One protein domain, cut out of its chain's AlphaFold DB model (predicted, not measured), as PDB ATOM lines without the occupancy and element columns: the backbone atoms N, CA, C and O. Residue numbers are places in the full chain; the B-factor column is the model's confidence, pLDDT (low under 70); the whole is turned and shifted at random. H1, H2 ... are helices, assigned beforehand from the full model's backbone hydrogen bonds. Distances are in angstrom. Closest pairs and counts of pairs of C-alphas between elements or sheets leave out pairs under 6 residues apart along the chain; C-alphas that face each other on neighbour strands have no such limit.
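AT A GLANCE: This is residues 43 to 85 of the 85 residues of an uncharacterized protein of Actinobacteria bacterium (UniProt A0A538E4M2). What stands out first? There is little regular structure: loop residues 43 to 53 lead into one helix, H1, then a long loop folds back so that the short helix H2 packs on H1 near Gly 55, before the tail, residues 80 to 85. How is it made up? The printed part has 43 residues, 15 of them in H1 and then H2, with no named strand; its class is all helix. It is compact, with a radius of gyration of the C-alphas of 9.7 A, and spans 27 by 18 by 13 A.

HOW THE PARTS SIT: Do the helices meet? H1, residues 54 to 64, and H2, residues 76 to 79, touch; their closest C-alphas, those of Gly 55 and Ala 78, are 5.0 A apart. What do their backbones show? In H1 every O i to N i+4 pair is within hydrogen-bond range; H2 is too short for such a pair.

IN THESE COORDINATES: Where is H1? It begins at C-alpha 54 (43.178, 10.642, -20.968) and is 15.3 A long. Where does H2 end? It ends at C-alpha 79 (50.269, 1.677, -23.034), after 4.9 A.

THE WHOLE: How far does it reach? The two C-alphas farthest apart, those of Tyr 50 and Ser 71, are 27.3 A apart. Is it unbroken? The printed part has no cut, and 11 residues form the long link from H1 to H2. Where is confidence low? Residues 83 to 85 have pLDDT under 70.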
ATOM      1  N   CYS A  43      40.121   7.716  -8.879       77.19
ATOM      2  CA  CYS A  43      39.159   7.078  -9.760       77.19
ATOM      3  C   CYS A  43      39.100   5.579  -9.479       77.19
ATOM      4  O   CYS A  43      40.085   4.861  -9.623       77.19
ATOM      5  N   ARG A  44      37.908   5.074  -9.151       73.88
ATOM      6  CA  ARG A  44      37.697   3.642  -8.874       73.88
ATOM      7  C   ARG A  44      37.910   2.737 -10.089       73.88
ATOM      8  O   ARG A  44      37.907   1.522  -9.930       73.88
ATOM      9  N   ARG A  45      38.028   3.307 -11.295       75.69
ATOM     10  CA  ARG A  45      38.228   2.538 -12.527       75.69
ATOM     11  C   ARG A  45      39.689   2.424 -12.920       75.69
ATOM     12  O   ARG A  45      40.104   1.334 -13.295       75.69
ATOM     13  N   CYS A  46      40.436   3.524 -12.852       78.25
ATOM     14  CA  CYS A  46      41.837   3.531 -13.258       78.25
ATOM     15  C   CYS A  46      42.841   3.635 -12.105       78.25
ATOM     16  O   CYS A  46      44.033   3.480 -12.343       78.25
ATOM     17  N   GLY A  47      42.384   3.883 -10.875       77.56
ATOM     18  CA  GLY A  47      43.254   4.022  -9.706       77.56
ATOM     19  C   GLY A  47      44.041   5.337  -9.655       77.56
ATOM     20  O   GLY A  47      44.809   5.533  -8.721       77.56
ATOM     21  N   GLU A  48      43.844   6.243 -10.617       79.12
ATOM     22  CA  GLU A  48      44.536   7.535 -10.696       79.12
ATOM     23  C   GLU A  48      43.813   8.636  -9.921       79.12
ATOM     24  O   GLU A  48      42.588   8.605  -9.766       79.12
ATOM     25  N   ALA A  49      44.560   9.649  -9.480       78.94
ATOM     26  CA  ALA A  49      43.973  10.861  -8.914       78.94
ATOM     27  C   ALA A  49      43.089  11.576  -9.950       78.94
ATOM     28  O   ALA A  49      43.388  11.587 -11.145       78.94
ATOM     29  N   TYR A  50      41.988  12.177  -9.500       74.38
ATOM     30  CA  TYR A  50      41.165  13.008 -10.373       74.38
ATOM     31  C   TYR A  50      41.828  14.386 -10.589       74.38
ATOM     32  O   TYR A  50      42.264  14.995  -9.610       74.38
ATOM     33  N   PRO A  51      41.849  14.935 -11.821       77.00
ATOM     34  CA  PRO A  51      41.341  14.354 -13.065       77.00
ATOM     35  C   PRO A  51      42.272  13.275 -13.634       77.00
ATOM     36  O   PRO A  51      43.488  13.438 -13.675       77.00
ATOM     37  N   CYS A  52      41.684  12.188 -14.131       81.44
ATOM     38  CA  CYS A  52      42.446  11.076 -14.688       81.44
ATOM     39  C   CYS A  52      43.112  11.452 -16.015       81.44
ATOM     40  O   CYS A  52      42.529  12.170 -16.833       81.44
ATOM     41  N   SER A  53      44.293  10.886 -16.273       84.00
ATOM     42  CA  SER A  53      44.969  11.043 -17.563       84.00
ATOM     43  C   SER A  53      44.133  10.436 -18.704       84.00
ATOM     44  O   SER A  53      43.767   9.256 -18.636       84.00
ATOM     45  N   PRO A  54      43.866  11.180 -19.795       83.38
ATOM     46  CA  PRO A  54      43.178  10.642 -20.968       83.38
ATOM     47  C   PRO A  54      43.875   9.418 -21.576       83.38
ATOM     48  O   PRO A  54      43.201   8.518 -22.072       83.38
ATOM     49  N   GLY A  55      45.211   9.348 -21.501       87.69
ATOM     50  CA  GLY A  55      45.986   8.211 -22.008       87.69
ATOM     51  C   GLY A  55      45.688   6.915 -21.254       87.69
ATOM     52  O   GLY A  55      45.522   5.866 -21.872       87.69
ATOM     53  N   VAL A  56      45.522   6.997 -19.933       86.75
ATOM     54  CA  VAL A  56      45.150   5.853 -19.086       86.75
ATOM     55  C   VAL A  56      43.776   5.308 -19.481       86.75
ATOM     56  O   VAL A  56      43.600   4.100 -19.641       86.75
ATOM     57  N   HIS A  57      42.804   6.190 -19.724       88.25
ATOM     58  CA  HIS A  57      41.496   5.765 -20.220       88.25
ATOM     59  C   HIS A  57      41.557   5.202 -21.634       88.25
ATOM     60  O   HIS A  57      40.915   4.190 -21.893       88.25
ATOM     61  N   ALA A  58      42.350   5.782 -22.532       88.31
ATOM     62  CA  ALA A  58      42.549   5.204 -23.855       88.31
ATOM     63  C   ALA A  58      43.099   3.769 -23.746       88.31
ATOM     64  O   ALA A  58      42.560   2.861 -24.371       88.31
ATOM     65  N   ALA A  59      44.088   3.526 -22.883       88.81
ATOM     66  CA  ALA A  59      44.647   2.191 -22.673       88.81
ATOM     67  C   ALA A  59      43.625   1.216 -22.063       88.81
ATOM     68  O   ALA A  59      43.541   0.060 -22.484       88.81
ATOM     69  N   PHE A  60      42.809   1.684 -21.114       87.81
ATOM     70  CA  PHE A  60      41.685   0.926 -20.559       87.81
ATOM     71  C   PHE A  60      40.683   0.503 -21.646       87.81
ATOM     72  O   PHE A  60      40.321  -0.671 -21.721       87.81
ATOM     73  N   LEU A  61      40.261   1.437 -22.503       89.56
ATOM     74  CA  LEU A  61      39.283   1.179 -23.564       89.56
ATOM     75  C   LEU A  61      39.792   0.159 -24.572       89.56
ATOM     76  O   LEU A  61      39.052  -0.736 -24.970       89.56
ATOM     77  N   CYS A  62      41.058   0.271 -24.953       89.62
ATOM     78  CA  CYS A  62      41.661  -0.617 -25.933       89.62
ATOM     79  C   CYS A  62      41.740  -2.042 -25.394       89.62
ATOM     80  O   CYS A  62      41.233  -2.954 -26.041       89.62
ATOM     81  N   ARG A  63      42.202  -2.226 -24.152       88.62
ATOM     82  CA  ARG A  63      42.196  -3.549 -23.512       88.62
ATOM     83  C   ARG A  63      40.791  -4.121 -23.347       88.62
ATOM     84  O   ARG A  63      40.575  -5.289 -23.656       88.62
ATOM     85  N   ALA A  64      39.825  -3.311 -22.912       88.00
ATOM     86  CA  ALA A  64      38.429  -3.735 -22.788       88.00
ATOM     87  C   ALA A  64      37.805  -4.127 -24.142       88.00
ATOM     88  O   ALA A  64      36.916  -4.972 -24.192       88.00
ATOM     89  N   ALA A  65      38.297  -3.544 -25.238       88.75
ATOM     90  CA  ALA A  65      37.919  -3.877 -26.607       88.75
ATOM     91  C   ALA A  65      38.719  -5.049 -27.213       88.75
ATOM     92  O   ALA A  65      38.483  -5.393 -28.370       88.75
ATOM     93  N   GLY A  66      39.658  -5.648 -26.470       88.94
ATOM     94  CA  GLY A  66      40.546  -6.706 -26.967       88.94
ATOM     95  C   GLY A  66      41.646  -6.215 -27.915       88.94
ATOM     96  O   GLY A  66      42.192  -7.002 -28.681       88.94
ATOM     97  N   LEU A  67      41.952  -4.917 -27.891       89.31
ATOM     98  CA  LEU A  67      43.007  -4.284 -28.675       89.31
ATOM     99  C   LEU A  67      44.267  -4.115 -27.828       89.31
ATOM    100  O   LEU A  67      44.197  -3.705 -26.668       89.31
ATOM    101  N   ASP A  68      45.418  -4.363 -28.444       88.12
ATOM    102  CA  ASP A  68      46.712  -4.046 -27.852       88.12
ATOM    103  C   ASP A  68      46.991  -2.527 -27.949       88.12
ATOM    104  O   ASP A  68      47.053  -1.999 -29.065       88.12
ATOM    105  N   PRO A  69      47.157  -1.812 -26.816       86.06
ATOM    106  CA  PRO A  69      47.441  -0.377 -26.790       86.06
ATOM    107  C   PRO A  69      48.711   0.044 -27.541       86.06
ATOM    108  O   PRO A  69      48.739   1.134 -28.116       86.06
ATOM    109  N   GLU A  70      49.753  -0.791 -27.547       85.44
ATOM    110  CA  GLU A  70      51.007  -0.479 -28.247       85.44
ATOM    111  C   GLU A  70      50.806  -0.530 -29.766       85.44
ATOM    112  O   GLU A  70      51.188   0.396 -30.483       85.44
ATOM    113  N   SER A  71      50.102  -1.557 -30.249       81.25
ATOM    114  CA  SER A  71      49.796  -1.758 -31.673       81.25
ATOM    115  C   SER A  71      48.947  -0.649 -32.308       81.25
ATOM    116  O   SER A  71      48.986  -0.460 -33.523       81.25
ATOM    117  N   ILE A  72      48.179   0.098 -31.514       77.81
ATOM    118  CA  ILE A  72      47.336   1.213 -31.986       77.81
ATOM    119  C   ILE A  72      47.980   2.594 -31.774       77.81
ATOM    120  O   ILE A  72      47.350   3.614 -32.055       77.81
ATOM    121  N   GLY A  73      49.225   2.633 -31.286       82.75
ATOM    122  CA  GLY A  73      50.030   3.850 -31.189       82.75
ATOM    123  C   GLY A  73      49.763   4.718 -29.960       82.75
ATOM    124  O   GLY A  73      49.953   5.934 -30.036       82.75
ATOM    125  N   LEU A  74      49.328   4.144 -28.831       83.75
ATOM    126  CA  LEU A  74      49.299   4.918 -27.585       83.75
ATOM    127  C   LEU A  74      50.725   5.267 -27.131       83.75
ATOM    128  O   LEU A  74      51.647   4.471 -27.321       83.75
ATOM    129  N   PRO A  75      50.917   6.421 -26.462       83.25
ATOM    130  CA  PRO A  75      52.176   6.733 -25.796       83.25
ATOM    131  C   PRO A  75      52.594   5.595 -24.860       83.25
ATOM    132  O   PRO A  75      51.762   5.068 -24.122       83.25
ATOM    133  N   ALA A  76      53.880   5.240 -24.849       84.69
ATOM    134  CA  ALA A  76      54.378   4.079 -24.102       84.69
ATOM    135  C   ALA A  76      54.052   4.135 -22.596       84.69
ATOM    136  O   ALA A  76      53.816   3.112 -21.962       84.69
ATOM    137  N   GLU A  77      54.010   5.334 -22.015       84.00
ATOM    138  CA  GLU A  77      53.572   5.563 -20.633       84.00
ATOM    139  C   GLU A  77      52.116   5.142 -20.383       84.00
ATOM    140  O   GLU A  77      51.829   4.499 -19.379       84.00
ATOM    141  N   ALA A  78      51.217   5.432 -21.323       83.44
ATOM    142  CA  ALA A  78      49.815   5.048 -21.258       83.44
ATOM    143  C   ALA A  78      49.626   3.571 -21.614       83.44
ATOM    144  O   ALA A  78      48.856   2.872 -20.963       83.44
ATOM    145  N   ALA A  79      50.352   3.071 -22.616       85.06
ATOM    146  CA  ALA A  79      50.269   1.677 -23.034       85.06
ATOM    147  C   ALA A  79      50.703   0.711 -21.921       85.06
ATOM    148  O   ALA A  79      50.085  -0.333 -21.752       85.06
ATOM    149  N   ARG A  80      51.690   1.085 -21.098       85.75
ATOM    150  CA  ARG A  80      52.138   0.301 -19.933       85.75
ATOM    151  C   ARG A  80      51.236   0.402 -18.706       85.75
ATOM    152  O   ARG A  80      51.492  -0.287 -17.727       85.75
ATOM    153  N   TRP A  81      50.215   1.258 -18.721       84.56
ATOM    154  CA  TRP A  81      49.270   1.324 -17.611       84.56
ATOM    155  C   TRP A  81      48.532  -0.008 -17.478       84.56
ATOM    156  O   TRP A  81      48.016  -0.508 -18.472       84.56
ATOM    157  N   GLU A  82      48.421  -0.550 -16.270       76.62
ATOM    158  CA  GLU A  82      47.663  -1.768 -15.987       76.62
ATOM    159  C   GLU A  82      46.676  -1.500 -14.845       76.62
ATOM    160  O   GLU A  82      47.016  -0.787 -13.896       76.62
ATOM    161  N   PRO A  83      45.446  -2.040 -14.906       67.31
ATOM    162  CA  PRO A  83      44.523  -1.927 -13.791       67.31
ATOM    163  C   PRO A  83      45.090  -2.682 -12.584       67.31
ATOM    164  O   PRO A  83      45.382  -3.873 -12.675       67.31
ATOM    165  N   ALA A  84      45.207  -2.002 -11.443       63.44
ATOM    166  CA  ALA A  84      45.398  -2.680 -10.168       63.44
ATOM    167  C   ALA A  84      44.138  -3.521  -9.889       63.44
ATOM    168  O   ALA A  84      43.046  -2.962  -9.764       63.44
ATOM    169  N   LEU A  85      44.287  -4.849  -9.896       52.94
ATOM    170  CA  LEU A  85      43.234  -5.811  -9.549       52.94
ATOM    171  C   LEU A  85      42.797  -5.669  -8.088       52.94
ATOM    172  O   LEU A  85      43.687  -5.503  -7.222       52.94
TER     173      LEU A  85